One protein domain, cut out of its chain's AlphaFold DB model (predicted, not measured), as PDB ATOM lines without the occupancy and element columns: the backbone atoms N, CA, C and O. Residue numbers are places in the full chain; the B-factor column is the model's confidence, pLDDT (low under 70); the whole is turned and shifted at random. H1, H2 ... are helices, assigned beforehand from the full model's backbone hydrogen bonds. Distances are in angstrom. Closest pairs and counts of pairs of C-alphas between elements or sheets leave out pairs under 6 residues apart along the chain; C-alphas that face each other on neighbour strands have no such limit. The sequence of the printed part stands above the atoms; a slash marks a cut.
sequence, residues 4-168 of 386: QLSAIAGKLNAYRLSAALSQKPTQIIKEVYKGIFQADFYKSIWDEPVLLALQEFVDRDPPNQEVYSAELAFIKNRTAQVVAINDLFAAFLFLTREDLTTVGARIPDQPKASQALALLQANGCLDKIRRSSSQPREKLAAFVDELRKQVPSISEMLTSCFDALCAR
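Overview. This is residues 4 to 168 of the 386 residues of the protein "Lon proteolytic domain-containing protein" of Acidobacteria bacterium (UniProt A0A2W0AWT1). Two helical lobes stand at the two ends of one long helix, H4, which runs through both. H1, H2 and H3 with residues 74 to 86 of H4 make one lobe; in the other, H9 crosses H4, H8 folds back side by side with H9, H7 folds back side by side with H8, and the short H5 packs on H4 with H6 packed on H5. The printed part has 165 residues with nine named helices, H1 to H9 in order, and no named strand: all helix. It is elongated, spanning 56 by 31 by 26 A, and only just compact, close to loose, with a radius of gyration of the C-alphas of 18.3 A.

Arrangement. H4, residues 65 to 94, is the hub, touching five helices. H3, residues 48 to 60, touches residues 75 to 86 of H4, C-alphas 51 and 79 closest at 5.6 A, opposite ways at a steep tilt of 37 degrees, only just past shallow; the two form a hairpin. H1, residues 4 to 18, touches H3, C-alphas 9 and 50 closest at 5.7 A. H2, residues 26 to 44, forms a hairpin with H1 through residues 28 to 36, C-alphas 8 and 32 closest at 6.4 A. H9, residues 152 to 167, touches H4 about perpendicular, at 80 degrees, C-alphas 82 and 161 closest at 6.5 A. H8, residues 136 to 150, forms a hairpin with H9 at a shallow tilt of 17 degrees, C-alphas 148 and 155 closest at 4.6 A. H7, residues 125 to 131, forms a hairpin with H8, C-alphas 129 and 139 closest at 5.8 A. H5, residues 100 to 104, touches H4, C-alphas 88 and 103 closest at 5.9 A. H6, residues 110 to 122, touches H5, C-alphas 104 and 114 closest at 5.0 A. Every O i to N i+4 pair is within hydrogen-bond range in H1, H3, H5, H6 and H7, against 9 of 15 in H2, 24 of 26 in H4, 10 of 11 in H8 and 10 of 12 in H9.

Along the chain. H4 is 39.9 A long, from C-alpha 65 at (-43.451, 0.485, 16.804) to C-alpha 94 at (-47.142, 29.624, -10.268), with a kink of 30 degrees near residue 72. H2, 25.0 A, has a kink of 79 degrees near residue 38. H1 begins at C-alpha 4, (-27.437, 7.173, 0.029), and is 21.0 A long; H8 is 21.5 A and H9 22.7 A.

Size, cuts and confidence. The C-alphas of Gln 23 and Asn 123, the two farthest apart, are 57.9 A apart. The printed part has no cut, and no link is long. Mean pLDDT of the printed part is 80.6; residues 17 to 25, 95 to 101, 104 to 105, 108 and 168 are under 70.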
ATOM      1  N   GLN A   4     -26.517   7.921  -0.831       73.94
ATOM      2  CA  GLN A   4     -27.437   7.173   0.029       73.94
ATOM      3  C   GLN A   4     -28.909   7.536  -0.227       73.94
ATOM      4  O   GLN A   4     -29.762   6.649  -0.271       73.94
ATOM      5  N   LEU A   5     -29.212   8.816  -0.485       76.62
ATOM      6  CA  LEU A   5     -30.567   9.279  -0.802       76.62
ATOM      7  C   LEU A   5     -31.059   8.697  -2.136       76.62
ATOM      8  O   LEU A   5     -32.186   8.215  -2.219       76.62
ATOM      9  N   SER A   6     -30.195   8.694  -3.158       70.44
ATOM     10  CA  SER A   6     -30.492   8.097  -4.470       70.44
ATOM     11  C   SER A   6     -30.812   6.605  -4.356       70.44
ATOM     12  O   SER A   6     -31.797   6.126  -4.923       70.44
ATOM     13  N   ALA A   7     -30.011   5.878  -3.570       73.81
ATOM     14  CA  ALA A   7     -30.202   4.452  -3.339       73.81
ATOM     15  C   ALA A   7     -31.538   4.157  -2.637       73.81
ATOM     16  O   ALA A   7     -32.275   3.274  -3.072       73.81
ATOM     17  N   ILE A   8     -31.884   4.912  -1.587       81.94
ATOM     18  CA  ILE A   8     -33.160   4.751  -0.869       81.94
ATOM     19  C   ILE A   8     -34.344   5.099  -1.773       81.94
ATOM     20  O   ILE A   8     -35.300   4.331  -1.840       81.94
ATOM     21  N   ALA A   9     -34.265   6.202  -2.522       76.44
ATOM     22  CA  ALA A   9     -35.307   6.597  -3.465       76.44
ATOM     23  C   ALA A   9     -35.565   5.514  -4.528       76.44
ATOM     24  O   ALA A   9     -36.717   5.196  -4.826       76.44
ATOM     25  N   GLY A  10     -34.496   4.917  -5.068       71.00
ATOM     26  CA  GLY A  10     -34.588   3.791  -5.998       71.00
ATOM     27  C   GLY A  10     -35.295   2.586  -5.379       71.00
ATOM     28  O   GLY A  10     -36.229   2.057  -5.978       71.00
ATOM     29  N   LYS A  11     -34.923   2.202  -4.149       81.12
ATOM     30  CA  LYS A  11     -35.540   1.076  -3.424       81.12
ATOM     31  C   LYS A  11     -37.014   1.311  -3.083       81.12
ATOM     32  O   LYS A  11     -37.812   0.390  -3.223       81.12
ATOM     33  N   LEU A  12     -37.392   2.523  -2.675       80.31
ATOM     34  CA  LEU A  12     -38.789   2.870  -2.384       80.31
ATOM     35  C   LEU A  12     -39.663   2.783  -3.641       80.31
ATOM     36  O   LEU A  12     -40.735   2.180  -3.618       80.31
ATOM     37  N   ASN A  13     -39.186   3.313  -4.769       73.31
ATOM     38  CA  ASN A  13     -39.906   3.188  -6.034       73.31
ATOM     39  C   ASN A  13     -39.961   1.729  -6.523       73.31
ATOM     40  O   ASN A  13     -41.000   1.297  -7.021       73.31
ATOM     41  N   ALA A  14     -38.884   0.955  -6.348       72.75
ATOM     42  CA  ALA A  14     -38.854  -0.477  -6.649       72.75
ATOM     43  C   ALA A  14     -39.892  -1.261  -5.840       72.75
ATOM     44  O   ALA A  14     -40.629  -2.087  -6.381       72.75
ATOM     45  N   TYR A  15     -39.987  -0.970  -4.540       78.75
ATOM     46  CA  TYR A  15     -41.022  -1.511  -3.668       78.75
ATOM     47  C   TYR A  15     -42.419  -1.147  -4.189       78.75
ATOM     48  O   TYR A  15     -43.260  -2.022  -4.371       78.75
ATOM     49  N   ARG A  16     -42.659   0.129  -4.522       73.75
ATOM     50  CA  ARG A  16     -43.964   0.590  -5.019       73.75
ATOM     51  C   ARG A  16     -44.388  -0.121  -6.306       73.75
ATOM     52  O   ARG A  16     -45.558  -0.451  -6.461       73.75
ATOM     53  N   LEU A  17     -43.442  -0.365  -7.212       68.56
ATOM     54  CA  LEU A  17     -43.695  -1.048  -8.481       68.56
ATOM     55  C   LEU A  17     -43.821  -2.574  -8.335       68.56
ATOM     56  O   LEU A  17     -44.519  -3.200  -9.127       68.56
ATOM     57  N   SER A  18     -43.167  -3.174  -7.336       66.69
ATOM     58  CA  SER A  18     -43.278  -4.610  -7.032       66.69
ATOM     59  C   SER A  18     -44.507  -4.957  -6.194       66.69
ATOM     60  O   SER A  18     -45.013  -6.065  -6.322       66.69
ATOM     61  N   ALA A  19     -45.058  -4.016  -5.420       56.03
ATOM     62  CA  ALA A  19     -46.305  -4.194  -4.667       56.03
ATOM     63  C   ALA A  19     -47.540  -4.482  -5.551       56.03
ATOM     64  O   ALA A  19     -48.577  -4.894  -5.037       56.03
ATOM     65  N   ALA A  20     -47.439  -4.297  -6.873       52.53
ATOM     66  CA  ALA A  20     -48.436  -4.749  -7.846       52.53
ATOM     67  C   ALA A  20     -48.417  -6.279  -8.084       52.53
ATOM     68  O   ALA A  20     -49.303  -6.803  -8.757       52.53
ATOM     69  N   LEU A  21     -47.422  -6.998  -7.549       49.59
ATOM     70  CA  LEU A  21     -47.256  -8.450  -7.645       49.59
ATOM     71  C   LEU A  21     -47.599  -9.113  -6.300       49.59
ATOM     72  O   LEU A  21     -47.331  -8.571  -5.233       49.59
ATOM     73  N   SER A  22     -48.166 -10.320  -6.339       48.06
ATOM     74  CA  SER A  22     -48.760 -11.022  -5.184       48.06
ATOM     75  C   SER A  22     -47.783 -11.474  -4.077       48.06
ATOM     76  O   SER A  22     -48.208 -12.156  -3.145       48.06
ATOM     77  N   GLN A  23     -46.490 -11.143  -4.149       56.50
ATOM     78  CA  GLN A  23     -45.471 -11.562  -3.175       56.50
ATOM     79  C   GLN A  23     -44.869 -10.363  -2.431       56.50
ATOM     80  O   GLN A  23     -44.401  -9.413  -3.053       56.50
ATOM     81  N   LYS A  24     -44.819 -10.429  -1.089       61.00
ATOM     82  CA  LYS A  24     -44.163  -9.409  -0.251       61.00
ATOM     83  C   LYS A  24     -42.641  -9.402  -0.485       61.00
ATOM     84  O   LYS A  24     -41.988 -10.411  -0.205       61.00
ATOM     85  N   PRO A  25     -42.034  -8.278  -0.906       69.00
ATOM     86  CA  PRO A  25     -40.593  -8.183  -1.137       69.00
ATOM     87  C   PRO A  25     -39.814  -7.956   0.178       69.00
ATOM     88  O   PRO A  25     -39.214  -6.904   0.402       69.00
ATOM     89  N   THR A  26     -39.790  -8.961   1.060       75.38
ATOM     90  CA  THR A  26     -39.220  -8.891   2.427       75.38
ATOM     91  C   THR A  26     -37.766  -8.404   2.481       75.38
ATOM     92  O   THR A  26     -37.370  -7.735   3.437       75.38
ATOM     93  N   GLN A  27     -36.960  -8.706   1.460       77.94
ATOM     94  CA  GLN A  27     -35.563  -8.265   1.386       77.94
ATOM     95  C   GLN A  27     -35.445  -6.747   1.181       77.94
ATOM     96  O   GLN A  27     -34.684  -6.091   1.892       77.94
ATOM     97  N   ILE A  28     -36.242  -6.174   0.270       77.56
ATOM     98  CA  ILE A  28     -36.260  -4.726   0.007       77.56
ATOM     99  C   ILE A  28     -36.685  -3.983   1.275       77.56
ATOM    100  O   ILE A  28     -36.059  -2.992   1.642       77.56
ATOM    101  N   ILE A  29     -37.686  -4.513   1.988       82.50
ATOM    102  CA  ILE A  29     -38.193  -3.909   3.224       82.50
ATOM    103  C   ILE A  29     -37.076  -3.767   4.270       82.50
ATOM    104  O   ILE A  29     -36.850  -2.683   4.808       82.50
ATOM    105  N   LYS A  30     -36.327  -4.851   4.524       83.12
ATOM    106  CA  LYS A  30     -35.210  -4.848   5.485       83.12
ATOM    107  C   LYS A  30     -34.111  -3.867   5.089       83.12
ATOM    108  O   LYS A  30     -33.562  -3.177   5.945       83.12
ATOM    109  N   GLU A  31     -33.776  -3.806   3.806       84.12
ATOM    110  CA  GLU A  31     -32.733  -2.914   3.307       84.12
ATOM    111  C   GLU A  31     -33.115  -1.437   3.380       84.12
ATOM    112  O   GLU A  31     -32.248  -0.607   3.660       84.12
ATOM    113  N   VAL A  32     -34.389  -1.109   3.145       85.25
ATOM    114  CA  VAL A  32     -34.919   0.250   3.301       85.25
ATOM    115  C   VAL A  32     -34.820   0.673   4.766       85.25
ATOM    116  O   VAL A  32     -34.182   1.685   5.050       85.25
ATOM    117  N   TYR A  33     -35.330  -0.127   5.708       87.50
ATOM    118  CA  TYR A  33     -35.244   0.215   7.135       87.50
ATOM    119  C   TYR A  33     -33.809   0.312   7.643       87.50
ATOM    120  O   TYR A  33     -33.471   1.270   8.337       87.50
ATOM    121  N   LYS A  34     -32.939  -0.623   7.242       85.94
ATOM    122  CA  LYS A  34     -31.514  -0.551   7.570       85.94
ATOM    123  C   LYS A  34     -30.900   0.747   7.048       85.94
ATOM    124  O   LYS A  34     -30.234   1.434   7.805       85.94
ATOM    125  N   GLY A  35     -31.138   1.103   5.786       84.00
ATOM    126  CA  GLY A  35     -30.555   2.304   5.183       84.00
ATOM    127  C   GLY A  35     -31.067   3.619   5.776       84.00
ATOM    128  O   GLY A  35     -30.332   4.605   5.776       84.00
ATOM    129  N   ILE A  36     -32.306   3.637   6.270       87.38
ATOM    130  CA  ILE A  36     -32.970   4.835   6.799       87.38
ATOM    131  C   ILE A  36     -32.620   5.081   8.266       87.38
ATOM    132  O   ILE A  36     -32.349   6.224   8.635       87.38
ATOM    133  N   PHE A  37     -32.606   4.034   9.094       86.62
ATOM    134  CA  PHE A  37     -32.310   4.156  10.524       86.62
ATOM    135  C   PHE A  37     -30.815   4.058  10.846       86.62
ATOM    136  O   PHE A  37     -30.389   4.468  11.923       86.62
ATOM    137  N   GLN A  38     -29.984   3.567   9.921       85.00
ATOM    138  CA  GLN A  38     -28.535   3.597  10.101       85.00
ATOM    139  C   GLN A  38     -28.032   5.045  10.167       85.00
ATOM    140  O   GLN A  38     -28.268   5.838   9.255       85.00
ATOM    141  N   ALA A  39     -27.309   5.358  11.248       81.94
ATOM    142  CA  ALA A  39     -26.730   6.678  11.516       81.94
ATOM    143  C   ALA A  39     -27.749   7.834  11.449       81.94
ATOM    144  O   ALA A  39     -27.404   8.933  11.023       81.94
ATOM    145  N   ASP A  40     -29.004   7.579  11.842       85.75
ATOM    146  CA  ASP A  40     -30.091   8.566  11.819       85.75
ATOM    147  C   ASP A  40     -30.301   9.245  10.453       85.75
ATOM    148  O   ASP A  40     -30.722  10.404  10.372       85.75
ATOM    149  N   PHE A  41     -30.032   8.529   9.355       86.44
ATOM    150  CA  PHE A  41     -30.081   9.099   8.008       86.44
ATOM    151  C   PHE A  41     -31.421   9.781   7.687       86.44
ATOM    152  O   PHE A  41     -31.434  10.824   7.029       86.44
ATOM    153  N   TYR A  42     -32.538   9.260   8.205       86.56
ATOM    154  CA  TYR A  42     -33.872   9.857   8.068       86.56
ATOM    155  C   TYR A  42     -33.951  11.341   8.475       86.56
ATOM    156  O   TYR A  42     -34.741  12.083   7.892       86.56
ATOM    157  N   LYS A  43     -33.112  11.812   9.411       88.69
ATOM    158  CA  LYS A  43     -33.062  13.228   9.830       88.69
ATOM    159  C   LYS A  43     -32.503  14.154   8.747       88.69
ATOM    160  O   LYS A  43     -32.839  15.340   8.716       88.69
ATOM    161  N   SER A  44     -31.680  13.613   7.849       88.38
ATOM    162  CA  SER A  44     -31.036  14.348   6.751       88.38
ATOM    163  C   SER A  44     -31.909  14.475   5.496       88.38
ATOM    164  O   SER A  44     -31.549  15.195   4.564       88.38
ATOM    165  N   ILE A  45     -33.053  13.784   5.449       89.00
ATOM    166  CA  ILE A  45     -33.922  13.770   4.273       89.00
ATOM    167  C   ILE A  45     -34.795  15.031   4.263       89.00
ATOM    168  O   ILE A  45     -35.596  15.275   5.167       89.00
ATOM    169  N   TRP A  46     -34.650  15.811   3.193       90.06
ATOM    170  CA  TRP A  46     -35.447  17.010   2.889       90.06
ATOM    171  C   TRP A  46     -36.180  16.903   1.545       90.06
ATOM    172  O   TRP A  46     -36.819  17.839   1.075       90.06
ATOM    173  N   ASP A  47     -36.076  15.742   0.910       85.88
ATOM    174  CA  ASP A  47     -36.628  15.459  -0.401       85.88
ATOM    175  C   ASP A  47     -38.096  15.006  -0.288       85.88
ATOM    176  O   ASP A  47     -38.370  13.913   0.208       85.88
ATOM    177  N   GLU A  48     -39.039  15.839  -0.742       86.94
ATOM    178  CA  GLU A  48     -40.484  15.584  -0.592       86.94
ATOM    179  C   GLU A  48     -40.950  14.248  -1.201       86.94
ATOM    180  O   GLU A  48     -41.533  13.448  -0.471       86.94
ATOM    181  N   PRO A  49     -40.706  13.942  -2.490       81.88
ATOM    182  CA  PRO A  49     -41.056  12.647  -3.061       81.88
ATOM    183  C   PRO A  49     -40.477  11.448  -2.310       81.88
ATOM    184  O   PRO A  49     -41.163  10.435  -2.210       81.88
ATOM    185  N   VAL A  50     -39.246  11.537  -1.789       84.31
ATOM    186  CA  VAL A  50     -38.656  10.448  -0.993       84.31
ATOM    187  C   VAL A  50     -39.374  10.304   0.345       84.31
ATOM    188  O   VAL A  50     -39.688   9.184   0.734       84.31
ATOM    189  N   LEU A  51     -39.677  11.412   1.025       88.81
ATOM    190  CA  LEU A  51     -40.415  11.408   2.291       88.81
ATOM    191  C   LEU A  51     -41.837  10.855   2.132       88.81
ATOM    192  O   LEU A  51     -42.255  10.012   2.919       88.81
ATOM    193  N   LEU A  52     -42.552  11.254   1.078       86.31
ATOM    194  CA  LEU A  52     -43.886  10.732   0.773       86.31
ATOM    195  C   LEU A  52     -43.853   9.240   0.425       86.31
ATOM    196  O   LEU A  52     -44.681   8.480   0.922       86.31
ATOM    197  N   ALA A  53     -42.885   8.808  -0.389       83.00
ATOM    198  CA  ALA A  53     -42.712   7.394  -0.712       83.00
ATOM    199  C   ALA A  53     -42.343   6.570   0.532       83.00
ATOM    200  O   ALA A  53     -42.787   5.433   0.676       83.00
ATOM    201  N   LEU A  54     -41.561   7.147   1.447       87.56
ATOM    202  CA  LEU A  54     -41.236   6.530   2.726       87.56
ATOM    203  C   LEU A  54     -42.468   6.407   3.624       87.56
ATOM    204  O   LEU A  54     -42.667   5.364   4.236       87.56
ATOM    205  N   GLN A  55     -43.307   7.439   3.688       86.19
ATOM    206  CA  GLN A  55     -44.545   7.388   4.457       86.19
ATOM    207  C   GLN A  55     -45.498   6.315   3.906       86.19
ATOM    208  O   GLN A  55     -45.965   5.476   4.668       86.19
ATOM    209  N   GLU A  56     -45.698   6.269   2.584       84.88
ATOM    210  CA  GLU A  56     -46.490   5.218   1.923       84.88
ATOM    211  C   GLU A  56     -45.935   3.813   2.219       84.88
ATOM    212  O   GLU A  56     -46.694   2.874   2.462       84.88
ATOM    213  N   PHE A  57     -44.609   3.664   2.217       86.44
ATOM    214  CA  PHE A  57     -43.928   2.412   2.538       86.44
ATOM    215  C   PHE A  57     -44.148   1.982   3.998       86.44
ATOM    216  O   PHE A  57     -44.501   0.830   4.245       86.44
ATOM    217  N   VAL A  58     -43.991   2.902   4.953       87.25
ATOM    218  CA  VAL A  58     -44.223   2.646   6.385       87.25
ATOM    219  C   VAL A  58     -45.685   2.294   6.656       87.25
ATOM    220  O   VAL A  58     -45.947   1.381   7.433       87.25
ATOM    221  N   ASP A  59     -46.632   2.978   6.013       84.56
ATOM    222  CA  ASP A  59     -48.064   2.720   6.200       84.56
ATOM    223  C   ASP A  59     -48.462   1.316   5.700       84.56
ATOM    224  O   ASP A  59     -49.363   0.688   6.258       84.56
ATOM    225  N   ARG A  60     -47.782   0.797   4.666       84.44
ATOM    226  CA  ARG A  60     -48.025  -0.550   4.117       84.44
ATOM    227  C   ARG A  60     -47.335  -1.667   4.897       84.44
ATOM    228  O   ARG A  60     -47.934  -2.722   5.099       84.44
ATOM    229  N   ASP A  61     -46.088  -1.459   5.304       84.25
ATOM    230  CA  ASP A  61     -45.279  -2.451   6.018       84.25
ATOM    231  C   ASP A  61     -44.604  -1.809   7.243       84.25
ATOM    232  O   ASP A  61     -43.390  -1.585   7.220       84.25
ATOM    233  N   PRO A  62     -45.353  -1.507   8.323       83.25
ATOM    234  CA  PRO A  62     -44.833  -0.760   9.466       83.25
ATOM    235  C   PRO A  62     -43.719  -1.527  10.198       83.25
ATOM    236  O   PRO A  62     -43.819  -2.747  10.372       83.25
ATOM    237  N   PRO A  63     -42.655  -0.841  10.663       84.44
ATOM    238  CA  PRO A  63     -41.621  -1.470  11.472       84.44
ATOM    239  C   PRO A  63     -42.123  -1.666  12.912       84.44
ATOM    240  O   PRO A  63     -43.208  -1.210  13.275       84.44
ATOM    241  N   ASN A  64     -41.326  -2.328  13.756       82.56
ATOM    242  CA  ASN A  64     -41.682  -2.508  15.164       82.56
ATOM    243  C   ASN A  64     -41.853  -1.140  15.858       82.56
ATOM    244  O   ASN A  64     -40.880  -0.410  16.061       82.56
ATOM    245  N   GLN A  65     -43.094  -0.808  16.222       77.44
ATOM    246  CA  GLN A  65     -43.451   0.485  16.804       77.44
ATOM    247  C   GLN A  65     -42.890   0.678  18.215       77.44
ATOM    248  O   GLN A  65     -42.621   1.812  18.599       77.44
ATOM    249  N   GLU A  66     -42.644  -0.399  18.965       77.25
ATOM    250  CA  GLU A  66     -42.034  -0.302  20.297       77.25
ATOM    251  C   GLU A  66     -40.593   0.215  20.226       77.25
ATOM    252  O   GLU A  66     -40.120   0.867  21.151       77.25
ATOM    253  N   VAL A  67     -39.912  -0.043  19.107       81.44
ATOM    254  CA  VAL A  67     -38.514   0.345  18.896       81.44
ATOM    255  C   VAL A  67     -38.403   1.683  18.166       81.44
ATOM    256  O   VAL A  67     -37.538   2.474  18.515       81.44
ATOM    257  N   TYR A  68     -39.271   1.942  17.179       83.94
ATOM    258  CA  TYR A  68     -39.102   3.058  16.233       83.94
ATOM    259  C   TYR A  68     -40.175   4.160  16.316       83.94
ATOM    260  O   TYR A  68     -40.324   4.961  15.391       83.94
ATOM    261  N   SER A  69     -40.990   4.201  17.376       84.56
ATOM    262  CA  SER A  69     -42.113   5.153  17.479       84.56
ATOM    263  C   SER A  69     -41.693   6.623  17.342       84.56
ATOM    264  O   SER A  69     -42.375   7.393  16.657       84.56
ATOM    265  N   ALA A  70     -40.569   7.017  17.947       86.56
ATOM    266  CA  ALA A  70     -40.066   8.388  17.894       86.56
ATOM    267  C   ALA A  70     -39.593   8.769  16.481       86.56
ATOM    268  O   ALA A  70     -39.881   9.862  15.990       86.56
ATOM    269  N   GLU A  71     -38.917   7.851  15.799       88.38
ATOM    270  CA  GLU A  71     -38.388   8.015  14.450       88.38
ATOM    271  C   GLU A  71     -39.512   8.109  13.419       88.38
ATOM    272  O   GLU A  71     -39.482   8.972  12.539       88.38
ATOM    273  N   LEU A  72     -40.547   7.277  13.554       87.62
ATOM    274  CA  LEU A  72     -41.731   7.343  12.697       87.62
ATOM    275  C   LEU A  72     -42.490   8.663  12.881       87.62
ATOM    276  O   LEU A  72     -42.886   9.293  11.895       87.62
ATOM    277  N   ALA A  73     -42.654   9.120  14.126       88.56
ATOM    278  CA  ALA A  73     -43.259  10.418  14.416       88.56
ATOM    279  C   ALA A  73     -42.434  11.572  13.822       88.56
ATOM    280  O   ALA A  73     -42.999  12.504  13.243       88.56
ATOM    281  N   PHE A  74     -41.102  11.482  13.898       91.50
ATOM    282  CA  PHE A  74     -40.198  12.444  13.276       91.50
ATOM    283  C   PHE A  74     -40.371  12.482  11.755       91.50
ATOM    284  O   PHE A  74     -40.554  13.564  11.199       91.50
ATOM    285  N   ILE A  75     -40.352  11.328  11.076       89.50
ATOM    286  CA  ILE A  75     -40.512  11.241   9.614       89.50
ATOM    287  C   ILE A  75     -41.853  11.843   9.193       89.50
ATOM    288  O   ILE A  75     -41.900  12.642   8.257       89.50
ATOM    289  N   LYS A  76     -42.937  11.522   9.906       89.62
ATOM    290  CA  LYS A  76     -44.271  12.067   9.625       89.62
ATOM    291  C   LYS A  76     -44.313  13.590   9.777       89.62
ATOM    292  O   LYS A  76     -44.822  14.278   8.894       89.62
ATOM    293  N   ASN A  77     -43.742  14.122  10.860       90.75
ATOM    294  CA  ASN A  77     -43.656  15.566  11.081       90.75
ATOM    295  C   ASN A  77     -42.801  16.241   9.994       90.75
ATOM    296  O   ASN A  77     -43.261  17.171   9.339       90.75
ATOM    297  N   ARG A  78     -41.600  15.716   9.716       92.06
ATOM    298  CA  ARG A  78     -40.712  16.215   8.655       92.06
ATOM    299  C   ARG A  78     -41.399  16.211   7.290       92.06
ATOM    300  O   ARG A  78     -41.280  17.186   6.558       92.06
ATOM    301  N   THR A  79     -42.153  15.163   6.962       90.69
ATOM    302  CA  THR A  79     -42.896  15.073   5.697       90.69
ATOM    303  C   THR A  79     -43.913  16.205   5.573       90.69
ATOM    304  O   THR A  79     -43.916  16.909   4.567       90.69
ATOM    305  N   ALA A  80     -44.717  16.452   6.614       89.69
ATOM    306  CA  ALA A  80     -45.684  17.551   6.620       89.69
ATOM    307  C   ALA A  80     -45.012  18.928   6.464       89.69
ATOM    308  O   ALA A  80     -45.492  19.770   5.706       89.69
ATOM    309  N   GLN A  81     -43.873  19.135   7.134       90.06
ATOM    310  CA  GLN A  81     -43.089  20.370   7.043       90.06
ATOM    311  C   GLN A  81     -42.573  20.618   5.622       90.06
ATOM    312  O   GLN A  81     -42.774  21.696   5.068       90.06
ATOM    313  N   VAL A  82     -41.938  19.612   5.013       90.19
ATOM    314  CA  VAL A  82     -41.366  19.730   3.665       90.19
ATOM    315  C   VAL A  82     -42.463  19.952   2.619       90.19
ATOM    316  O   VAL A  82     -42.307  20.818   1.758       90.19
ATOM    317  N   VAL A  83     -43.592  19.237   2.715       88.62
ATOM    318  CA  VAL A  83     -44.743  19.434   1.815       88.62
ATOM    319  C   VAL A  83     -45.255  20.873   1.893       88.62
ATOM    320  O   VAL A  83     -45.430  21.504   0.855       88.62
ATOM    321  N   ALA A  84     -45.426  21.426   3.100       88.06
ATOM    322  CA  ALA A  84     -45.906  22.797   3.278       88.06
ATOM    323  C   ALA A  84     -44.959  23.847   2.666       88.06
ATOM    324  O   ALA A  84     -45.414  24.802   2.033       88.06
ATOM    325  N   ILE A  85     -43.644  23.669   2.816       89.94
ATOM    326  CA  ILE A  85     -42.644  24.586   2.249       89.94
ATOM    327  C   ILE A  85     -42.600  24.501   0.723       89.94
ATOM    328  O   ILE A  85     -42.559  25.522   0.041       89.94
ATOM    329  N   ASN A  86     -42.654  23.300   0.158       88.69
ATOM    330  CA  ASN A  86     -42.664  23.150  -1.294       88.69
ATOM    331  C   ASN A  86     -43.999  23.577  -1.921       88.69
ATOM    332  O   ASN A  86     -44.003  24.064  -3.049       88.69
ATOM    333  N   ASP A  87     -45.121  23.451  -1.205       85.56
ATOM    334  CA  ASP A  87     -46.392  24.072  -1.595       85.56
ATOM    335  C   ASP A  87     -46.258  25.601  -1.634       85.56
ATOM    336  O   ASP A  87     -46.716  26.231  -2.587       85.56
ATOM    337  N   LEU A  88     -45.565  26.204  -0.658       87.06
ATOM    338  CA  LEU A  88     -45.255  27.638  -0.665       87.06
ATOM    339  C   LEU A  88     -44.373  28.025  -1.861       87.06
ATOM    340  O   LEU A  88     -44.632  29.035  -2.513       87.06
ATOM    341  N   PHE A  89     -43.350  27.233  -2.183       87.69
ATOM    342  CA  PHE A  89     -42.503  27.480  -3.352       87.69
ATOM    343  C   PHE A  89     -43.292  27.372  -4.664       87.69
ATOM    344  O   PHE A  89     -43.157  28.237  -5.533       87.69
ATOM    345  N   ALA A  90     -44.153  26.359  -4.804       81.12
ATOM    346  CA  ALA A  90     -45.041  26.217  -5.954       81.12
ATOM    347  C   ALA A  90     -45.997  27.413  -6.072       81.12
ATOM    348  O   ALA A  90     -46.142  27.990  -7.149       81.12
ATOM    349  N   ALA A  91     -46.598  27.828  -4.956       81.69
ATOM    350  CA  ALA A  91     -47.454  29.003  -4.883       81.69
ATOM    351  C   ALA A  91     -46.711  30.278  -5.302       81.69
ATOM    352  O   ALA A  91     -47.222  31.077  -6.088       81.69
ATOM    353  N   PHE A  92     -45.475  30.456  -4.833       83.44
ATOM    354  CA  PHE A  92     -44.654  31.602  -5.200       83.44
ATOM    355  C   PHE A  92     -44.394  31.667  -6.712       83.44
ATOM    356  O   PHE A  92     -44.547  32.745  -7.294       83.44
ATOM    357  N   LEU A  93     -44.050  30.529  -7.329       77.88
ATOM    358  CA  LEU A  93     -43.704  30.425  -8.749       77.88
ATOM    359  C   LEU A  93     -44.915  30.497  -9.690       77.88
ATOM    360  O   LEU A  93     -44.815  31.115 -10.747       77.88
ATOM    361  N   PHE A  94     -46.040  29.871  -9.329       74.00
ATOM    362  CA  PHE A  94     -47.142  29.624 -10.268       74.00
ATOM    363  C   PHE A  94     -48.445  30.366  -9.954       74.00
ATOM    364  O   PHE A  94     -49.239  30.587 -10.869       74.00
ATOM    365  N   LEU A  95     -48.703  30.766  -8.703       66.69
ATOM    366  CA  LEU A  95     -49.956  31.449  -8.370       66.69
ATOM    367  C   LEU A  95     -49.848  32.950  -8.660       66.69
ATOM    368  O   LEU A  95     -49.051  33.674  -8.060       66.69
ATOM    369  N   THR A  96     -50.701  33.422  -9.571       53.88
ATOM    370  CA  THR A  96     -50.798  34.836  -9.964       53.88
ATOM    371  C   THR A  96     -51.734  35.660  -9.077       53.88
ATOM    372  O   THR A  96     -51.632  36.887  -9.103       53.88
ATOM    373  N   ARG A  97     -52.641  35.033  -8.306       44.62
ATOM    374  CA  ARG A  97     -53.651  35.736  -7.483       44.62
ATOM    375  C   ARG A  97     -54.118  35.046  -6.191       44.62
ATOM    376  O   ARG A  97     -54.760  35.722  -5.397       44.62
ATOM    377  N   GLU A  98     -53.845  33.761  -5.961       50.31
ATOM    378  CA  GLU A  98     -54.180  33.137  -4.669       50.31
ATOM    379  C   GLU A  98     -53.185  33.550  -3.580       50.31
ATOM    380  O   GLU A  98     -51.977  33.647  -3.805       50.31
ATOM    381  N   ASP A  99     -53.740  33.828  -2.407       61.25
ATOM    382  CA  ASP A  99     -53.082  34.470  -1.283       61.25
ATOM    383  C   ASP A  99     -51.992  33.548  -0.714       61.25
ATOM    384  O   ASP A  99     -52.288  32.518  -0.105       61.25
ATOM    385  N   LEU A 100     -50.717  33.919  -0.880       67.88
ATOM    386  CA  LEU A 100     -49.568  33.230  -0.262       67.88
ATOM    387  C   LEU A 100     -49.762  33.041   1.253       67.88
ATOM    388  O   LEU A 100     -49.206  32.117   1.839       67.88
ATOM    389  N   THR A 101     -50.596  33.879   1.871       65.75
ATOM    390  CA  THR A 101     -51.039  33.799   3.264       65.75
ATOM    391  C   THR A 101     -51.821  32.512   3.575       65.75
ATOM    392  O   THR A 101     -51.612  31.924   4.635       65.75
ATOM    393  N   THR A 102     -52.650  32.003   2.655       71.69
ATOM    394  CA  THR A 102     -53.404  30.745   2.837       71.69
ATOM    395  C   THR A 102     -52.493  29.519   2.863       71.69
ATOM    396  O   THR A 102     -52.702  28.599   3.654       71.69
ATOM    397  N   VAL A 103     -51.443  29.522   2.038       72.12
ATOM    398  CA  VAL A 103     -50.412  28.475   2.028       72.12
ATOM    399  C   VAL A 103     -49.471  28.646   3.223       72.12
ATOM    400  O   VAL A 103     -49.104  27.666   3.869       72.12
ATOM    401  N   GLY A 104     -49.173  29.896   3.592       65.25
ATOM    402  CA  GLY A 104     -48.428  30.269   4.795       65.25
ATOM    403  C   GLY A 104     -49.021  29.710   6.090       65.25
ATOM    404  O   GLY A 104     -48.278  29.302   6.980       65.25
ATOM    405  N   ALA A 105     -50.347  29.582   6.159       69.38
ATOM    406  CA  ALA A 105     -51.048  28.988   7.297       69.38
ATOM    407  C   ALA A 105     -50.770  27.484   7.492       69.38
ATOM    408  O   ALA A 105     -51.120  26.930   8.528       69.38
ATOM    409  N   ARG A 106     -50.139  26.802   6.527       75.81
ATOM    410  CA  ARG A 106     -49.739  25.386   6.643       75.81
ATOM    411  C   ARG A 106     -48.276  25.209   7.063       75.81
ATOM    412  O   ARG A 106     -47.855  24.083   7.312       75.81
ATOM    413  N   ILE A 107     -47.511  26.299   7.157       78.31
ATOM    414  CA  ILE A 107     -46.085  26.292   7.508       78.31
ATOM    415  C   ILE A 107     -45.922  26.173   9.037       78.31
ATOM    416  O   ILE A 107     -46.737  26.718   9.785       78.31
ATOM    417  N   PRO A 108     -44.877  25.491   9.539       69.94
ATOM    418  CA  PRO A 108     -44.484  25.563  10.950       69.94
ATOM    419  C   PRO A 108     -44.300  27.016  11.421       69.94
ATOM    420  O   PRO A 108     -43.853  27.859  10.652       69.94
ATOM    421  N   ASP A 109     -44.641  27.333  12.676       74.12
ATOM    422  CA  ASP A 109     -44.724  28.726  13.165       74.12
ATOM    423  C   ASP A 109     -45.715  29.609  12.367       74.12
ATOM    424  O   ASP A 109     -45.466  30.789  12.094       74.12
ATOM    425  N   GLN A 110     -46.890  29.041  12.056       73.31
ATOM    426  CA  GLN A 110     -48.009  29.653  11.318       73.31
ATOM    427  C   GLN A 110     -48.209  31.170  11.522       73.31
ATOM    428  O   GLN A 110     -48.291  31.878  10.512       73.31
ATOM    429  N   PRO A 111     -48.281  31.722  12.758       76.19
ATOM    430  CA  PRO A 111     -48.530  33.154  12.937       76.19
ATOM    431  C   PRO A 111     -47.379  34.025  12.419       76.19
ATOM    432  O   PRO A 111     -47.625  35.032  11.758       76.19
ATOM    433  N   LYS A 112     -46.123  33.622  12.652       80.56
ATOM    434  CA  LYS A 112     -44.943  34.379  12.203       80.56
ATOM    435  C   LYS A 112     -44.758  34.270  10.693       80.56
ATOM    436  O   LYS A 112     -44.498  35.277  10.043       80.56
ATOM    437  N   ALA A 113     -44.942  33.073  10.133       79.88
ATOM    438  CA  ALA A 113     -44.845  32.839   8.694       79.88
ATOM    439  C   ALA A 113     -45.907  33.630   7.914       79.88
ATOM    440  O   ALA A 113     -45.582  34.318   6.946       79.88
ATOM    441  N   SER A 114     -47.162  33.605   8.375       79.88
ATOM    442  CA  SER A 114     -48.259  34.343   7.736       79.88
ATOM    443  C   SER A 114     -48.050  35.858   7.820       79.88
ATOM    444  O   SER A 114     -48.241  36.560   6.827       79.88
ATOM    445  N   GLN A 115     -47.599  36.363   8.974       81.69
ATOM    446  CA  GLN A 115     -47.296  37.784   9.155       81.69
ATOM    447  C   GLN A 115     -46.127  38.236   8.273       81.69
ATOM    448  O   GLN A 115     -46.211  39.286   7.640       81.69
ATOM    449  N   ALA A 116     -45.060  37.438   8.177       82.81
ATOM    450  CA  ALA A 116     -43.927  37.730   7.306       82.81
ATOM    451  C   ALA A 116     -44.340  37.775   5.829       82.81
ATOM    452  O   ALA A 116     -43.999  38.726   5.130       82.81
ATOM    453  N   LEU A 117     -45.123  36.800   5.354       82.38
ATOM    454  CA  LEU A 117     -45.618  36.788   3.974       82.38
ATOM    455  C   LEU A 117     -46.503  38.006   3.675       82.38
ATOM    456  O   LEU A 117     -46.322  38.644   2.639       82.38
ATOM    457  N   ALA A 118     -47.386  38.385   4.605       82.25
ATOM    458  CA  ALA A 118     -48.202  39.590   4.477       82.25
ATOM    459  C   ALA A 118     -47.348  40.870   4.419       82.25
ATOM    460  O   ALA A 118     -47.615  41.749   3.600       82.25
ATOM    461  N   LEU A 119     -46.287  40.967   5.229       83.19
ATOM    462  CA  LEU A 119     -45.348  42.094   5.198       83.19
ATOM    463  C   LEU A 119     -44.587  42.177   3.868       83.19
ATOM    464  O   LEU A 119     -44.473  43.264   3.299       83.19
ATOM    465  N   LEU A 120     -44.102  41.043   3.354       82.38
ATOM    466  CA  LEU A 120     -43.387  40.967   2.073       82.38
ATOM    467  C   LEU A 120     -44.283  41.266   0.864       82.38
ATOM    468  O   LEU A 120     -43.807  41.732  -0.175       82.38
ATOM    469  N   GLN A 121     -45.582  41.002   0.990       82.19
ATOM    470  CA  GLN A 121     -46.574  41.394  -0.001       82.19
ATOM    471  C   GLN A 121     -46.868  42.896   0.092       82.19
ATOM    472  O   GLN A 121     -46.790  43.599  -0.913       82.19
ATOM    473  N   ALA A 122     -47.121  43.415   1.297       82.00
ATOM    474  CA  ALA A 122     -47.454  44.821   1.526       82.00
ATOM    475  C   ALA A 122     -46.316  45.787   1.154       82.00
ATOM    476  O   ALA A 122     -46.571  46.876   0.645       82.00
ATOM    477  N   ASN A 123     -45.055  45.395   1.363       83.19
ATOM    478  CA  ASN A 123     -43.889  46.211   1.005       83.19
ATOM    479  C   ASN A 123     -43.476  46.089  -0.483       83.19
ATOM    480  O   ASN A 123     -42.477  46.680  -0.907       83.19
ATOM    481  N   GLY A 124     -44.227  45.313  -1.278       80.00
ATOM    482  CA  GLY A 124     -43.989  45.091  -2.704       80.00
ATOM    483  C   GLY A 124     -42.734  44.272  -3.026       80.00
ATOM    484  O   GLY A 124     -42.318  44.236  -4.186       80.00
ATOM    485  N   CYS A 125     -42.094  43.632  -2.041       82.94
ATOM    486  CA  CYS A 125     -40.877  42.849  -2.259       82.94
ATOM    487  C   CYS A 125     -41.156  41.613  -3.126       82.94
ATOM    488  O   CYS A 125     -40.433  41.366  -4.092       82.94
ATOM    489  N   LEU A 126     -42.260  40.902  -2.874       81.31
ATOM    490  CA  LEU A 126     -42.651  39.731  -3.672       81.31
ATOM    491  C   LEU A 126     -42.879  40.078  -5.147       81.31
ATOM    492  O   LEU A 126     -42.405  39.364  -6.033       81.31
ATOM    493  N   ASP A 127     -43.550  41.197  -5.420       81.25
ATOM    494  CA  ASP A 127     -43.793  41.662  -6.785       81.25
ATOM    495  C   ASP A 127     -42.501  42.079  -7.490       81.25
ATOM    496  O   ASP A 127     -42.323  41.777  -8.672       81.25
ATOM    497  N   LYS A 128     -41.571  42.724  -6.772       84.25
ATOM    498  CA  LYS A 128     -40.243  43.068  -7.304       84.25
ATOM    499  C   LYS A 128     -39.462  41.820  -7.709       84.25
ATOM    500  O   LYS A 128     -38.897  41.796  -8.800       84.25
ATOM    501  N   ILE A 129     -39.468  40.778  -6.875       83.19
ATOM    502  CA  ILE A 129     -38.790  39.511  -7.181       83.19
ATOM    503  C   ILE A 129     -39.469  38.822  -8.375       83.19
ATOM    504  O   ILE A 129     -38.797  38.403  -9.314       83.19
ATOM    505  N   ARG A 130     -40.804  38.742  -8.397       80.81
ATOM    506  CA  ARG A 130     -41.553  38.084  -9.485       80.81
ATOM    507  C   ARG A 130     -41.363  38.765 -10.841       80.81
ATOM    508  O   ARG A 130     -41.231  38.073 -11.853       80.81
ATOM    509  N   ARG A 131     -41.322  40.101 -10.867       81.62
ATOM    510  CA  ARG A 131     -41.154  40.910 -12.088       81.62
ATOM    511  C   ARG A 131     -39.700  41.072 -12.535       81.62
ATOM    512  O   ARG A 131     -39.477  41.663 -13.588       81.62
ATOM    513  N   SER A 132     -38.723  40.576 -11.775       83.75
ATOM    514  CA  SER A 132     -37.323  40.655 -12.192       83.75
ATOM    515  C   SER A 132     -37.083  39.871 -13.491       83.75
ATOM    516  O   SER A 132     -37.814  38.932 -13.824       83.75
ATOM    517  N   SER A 133     -36.036  40.236 -14.230       77.94
ATOM    518  CA  SER A 133     -35.572  39.491 -15.409       77.94
ATOM    519  C   SER A 133     -34.741  38.250 -15.049       77.94
ATOM    520  O   SER A 133     -34.207  37.595 -15.939       77.94
ATOM    521  N   SER A 134     -34.599  37.947 -13.755       77.69
ATOM    522  CA  SER A 134     -33.855  36.795 -13.245       77.69
ATOM    523  C   SER A 134     -34.537  35.479 -13.609       77.69
ATOM    524  O   SER A 134     -35.749  35.422 -13.848       77.69
ATOM    525  N   GLN A 135     -33.773  34.394 -13.603       71.31
ATOM    526  CA  GLN A 135     -34.324  33.065 -13.863       71.31
ATOM    527  C   GLN A 135     -35.267  32.633 -12.729       71.31
ATOM    528  O   GLN A 135     -35.077  33.058 -11.586       71.31
ATOM    529  N   PRO A 136     -36.258  31.754 -12.972       76.12
ATOM    530  CA  PRO A 136     -37.189  31.333 -11.922       76.12
ATOM    531  C   PRO A 136     -36.502  30.726 -10.691       76.12
ATOM    532  O   PRO A 136     -36.937  30.969  -9.566       76.12
ATOM    533  N   ARG A 137     -35.370  30.032 -10.877       79.31
ATOM    534  CA  ARG A 137     -34.532  29.548  -9.769       79.31
ATOM    535  C   ARG A 137     -33.969  30.682  -8.911       79.31
ATOM    536  O   ARG A 137     -34.007  30.598  -7.689       79.31
ATOM    537  N   GLU A 138     -33.447  31.730  -9.538       82.38
ATOM    538  CA  GLU A 138     -32.887  32.901  -8.850       82.38
ATOM    539  C   GLU A 138     -33.986  33.701  -8.146       82.38
ATOM    540  O   GLU A 138     -33.789  34.176  -7.030       82.38
ATOM    541  N   LYS A 139     -35.175  33.788  -8.755       84.50
ATOM    542  CA  LYS A 139     -36.364  34.371  -8.121       84.50
ATOM    543  C   LYS A 139     -36.752  33.605  -6.861       84.50
ATOM    544  O   LYS A 139     -37.013  34.220  -5.831       84.50
ATOM    545  N   LEU A 140     -36.764  32.275  -6.931       85.56
ATOM    546  CA  LEU A 140     -37.057  31.436  -5.774       85.56
ATOM    547  C   LEU A 140     -35.977  31.569  -4.688       85.56
ATOM    548  O   LEU A 140     -36.320  31.681  -3.516       85.56
ATOM    549  N   ALA A 141     -34.696  31.631  -5.067       86.88
ATOM    550  CA  ALA A 141     -33.594  31.864  -4.133       86.88
ATOM    551  C   ALA A 141     -33.747  33.205  -3.395       86.88
ATOM    552  O   ALA A 141     -33.676  33.247  -2.169       86.88
ATOM    553  N   ALA A 142     -34.039  34.287  -4.126       88.56
ATOM    554  CA  ALA A 142     -34.272  35.608  -3.545       88.56
ATOM    555  C   ALA A 142     -35.489  35.625  -2.601       88.56
ATOM    556  O   ALA A 142     -35.456  36.268  -1.553       88.56
ATOM    557  N   PHE A 143     -36.551  34.894  -2.948       89.44
ATOM    558  CA  PHE A 143     -37.714  34.722  -2.079       89.44
ATOM    559  C   PHE A 143     -37.361  33.994  -0.775       89.44
ATOM    560  O   PHE A 143     -37.717  34.467   0.307       89.44
ATOM    561  N   VAL A 144     -36.626  32.882  -0.863       90.19
ATOM    562  CA  VAL A 144     -36.136  32.125   0.301       90.19
ATOM    563  C   VAL A 144     -35.258  33.003   1.192       90.19
ATOM    564  O   VAL A 144     -35.438  33.017   2.411       90.19
ATOM    565  N   ASP A 145     -34.356  33.778   0.586       90.31
ATOM    566  CA  ASP A 145     -33.461  34.700   1.283       90.31
ATOM    567  C   ASP A 145     -34.202  35.784   2.056       90.31
ATOM    568  O   ASP A 145     -33.774  36.170   3.143       90.31
ATOM    569  N   GLU A 146     -35.302  36.288   1.512       89.50
ATOM    570  CA  GLU A 146     -36.067  37.328   2.175       89.50
ATOM    571  C   GLU A 146     -36.959  36.757   3.282       89.50
ATOM    572  O   GLU A 146     -37.008  37.302   4.386       89.50
ATOM    573  N   LEU A 147     -37.591  35.605   3.045       87.69
ATOM    574  CA  LEU A 147     -38.444  34.963   4.041       87.69
ATOM    575  C   LEU A 147     -37.649  34.493   5.269       87.69
ATOM    576  O   LEU A 147     -38.100  34.681   6.401       87.69
ATOM    577  N   ARG A 148     -36.435  33.954   5.081       89.75
ATOM    578  CA  ARG A 148     -35.593  33.497   6.202       89.75
ATOM    579  C   ARG A 148     -35.107  34.630   7.111       89.75
ATOM    580  O   ARG A 148     -34.892  34.395   8.296       89.75
ATOM    581  N   LYS A 149     -34.950  35.854   6.585       88.50
ATOM    582  CA  LYS A 149     -34.607  37.040   7.397       88.50
ATOM    583  C   LYS A 149     -35.758  37.432   8.317       88.50
ATOM    584  O   LYS A 149     -35.522  37.830   9.452       88.50
ATOM    585  N   GLN A 150     -36.990  37.316   7.820       86.88
ATOM    586  CA  GLN A 150     -38.197  37.668   8.567       86.88
ATOM    587  C   GLN A 150     -38.579  36.593   9.593       86.88
ATOM    588  O   GLN A 150     -39.099  36.916  10.660       86.88
ATOM    589  N   VAL A 151     -38.308  35.315   9.298       87.25
ATOM    590  CA  VAL A 151     -38.642  34.188  10.184       87.25
ATOM    591  C   VAL A 151     -37.421  33.282  10.403       87.25
ATOM    592  O   VAL A 151     -37.310  32.220   9.783       87.25
ATOM    593  N   PRO A 152     -36.502  33.651  11.322       86.69
ATOM    594  CA  PRO A 152     -35.298  32.863  11.591       86.69
ATOM    595  C   PRO A 152     -35.574  31.424  12.048       86.69
ATOM    596  O   PRO A 152     -34.760  30.542  11.788       86.69
ATOM    597  N   SER A 153     -36.724  31.160  12.685       86.94
ATOM    598  CA  SER A 153     -37.086  29.827  13.194       86.94
ATOM    599  C   SER A 153     -37.301  28.775  12.102       86.94
ATOM    600  O   SER A 153     -37.096  27.594  12.362       86.94
ATOM    601  N   ILE A 154     -37.653  29.182  10.876       86.44
ATOM    602  CA  ILE A 154     -37.832  28.273   9.728       86.44
ATOM    603  C   ILE A 154     -36.686  28.369   8.707       86.44
ATOM    604  O   ILE A 154     -36.749  27.749   7.649       86.44
ATOM    605  N   SER A 155     -35.629  29.131   9.006       88.25
ATOM    606  CA  SER A 155     -34.524  29.412   8.078       88.25
ATOM    607  C   SER A 155     -33.797  28.146   7.605       88.25
ATOM    608  O   SER A 155     -33.592  27.958   6.402       88.25
ATOM    609  N   GLU A 156     -33.457  27.244   8.532       89.38
ATOM    610  CA  GLU A 156     -32.798  25.969   8.208       89.38
ATOM    611  C   GLU A 156     -33.680  25.106   7.301       89.38
ATOM    612  O   GLU A 156     -33.208  24.539   6.318       89.38
ATOM    613  N   MET A 157     -34.979  25.061   7.597       88.69
ATOM    614  CA  MET A 157     -35.965  24.301   6.837       88.69
ATOM    615  C   MET A 157     -36.137  24.848   5.418       88.69
ATOM    616  O   MET A 157     -36.100  24.073   4.466       88.69
ATOM    617  N   LEU A 158     -36.285  26.166   5.266       90.00
ATOM    618  CA  LEU A 158     -36.378  26.823   3.960       90.00
ATOM    619  C   LEU A 158     -35.135  26.550   3.114       90.00
ATOM    620  O   LEU A 158     -35.256  26.149   1.958       90.00
ATOM    621  N   THR A 159     -33.955  26.728   3.713       90.69
ATOM    622  CA  THR A 159     -32.670  26.516   3.038       90.69
ATOM    623  C   THR A 159     -32.522  25.054   2.630       90.69
ATOM    624  O   THR A 159     -32.256  24.769   1.470       90.69
ATOM    625  N   SER A 160     -32.815  24.115   3.531       90.38
ATOM    626  CA  SER A 160     -32.683  22.682   3.252       90.38
ATOM    627  C   SER A 160     -33.688  22.176   2.212       90.38
ATOM    628  O   SER A 160     -33.338  21.339   1.383       90.38
ATOM    629  N   CYS A 161     -34.929  22.683   2.209       88.62
ATOM    630  CA  CYS A 161     -35.915  22.349   1.175       88.62
ATOM    631  C   CYS A 161     -35.510  22.933  -0.184       88.62
ATOM    632  O   CYS A 161     -35.618  22.250  -1.200       88.62
ATOM    633  N   PHE A 162     -35.013  24.173  -0.210       87.81
ATOM    634  CA  PHE A 162     -34.509  24.800  -1.431       87.81
ATOM    635  C   PHE A 162     -33.276  24.070  -1.977       87.81
ATOM    636  O   PHE A 162     -33.196  23.804  -3.176       87.81
ATOM    637  N   ASP A 163     -32.353  23.674  -1.103       86.12
ATOM    638  CA  ASP A 163     -31.179  22.888  -1.463       86.12
ATOM    639  C   ASP A 163     -31.579  21.501  -1.957       86.12
ATOM    640  O   ASP A 163     -31.050  21.054  -2.967       86.12
ATOM    641  N   ALA A 164     -32.556  20.834  -1.333       83.06
ATOM    642  CA  ALA A 164     -33.085  19.559  -1.817       83.06
ATOM    643  C   ALA A 164     -33.764  19.696  -3.192       83.06
ATOM    644  O   ALA A 164     -33.551  18.859  -4.074       83.06
ATOM    645  N   LEU A 165     -34.517  20.780  -3.408       78.88
ATOM    646  CA  LEU A 165     -35.071  21.148  -4.710       78.88
ATOM    647  C   LEU A 165     -33.958  21.472  -5.724       78.88
ATOM    648  O   LEU A 165     -34.108  21.212  -6.907       78.88
ATOM    649  N   CYS A 166     -32.809  22.000  -5.315       74.69
ATOM    650  CA  CYS A 166     -31.702  22.268  -6.237       74.69
ATOM    651  C   CYS A 166     -30.825  21.031  -6.500       74.69
ATOM    652  O   CYS A 166     -30.321  20.850  -7.606       74.69
ATOM    653  N   ALA A 167     -30.632  20.178  -5.496       70.12
ATOM    654  CA  ALA A 167     -29.683  19.065  -5.487       70.12
ATOM    655  C   ALA A 167     -30.155  17.851  -6.291       70.12
ATOM    656  O   ALA A 167     -29.393  16.898  -6.482       70.12
ATOM    657  N   ARG A 168     -31.409  17.871  -6.747       58.34
ATOM    658  CA  ARG A 168     -32.079  16.720  -7.341       58.34
ATOM    659  C   ARG A 168     -31.572  16.329  -8.729       58.34
ATOM    660  O   ARG A 168     -31.929  15.249  -9.196       58.34
TER     661      ARG A 168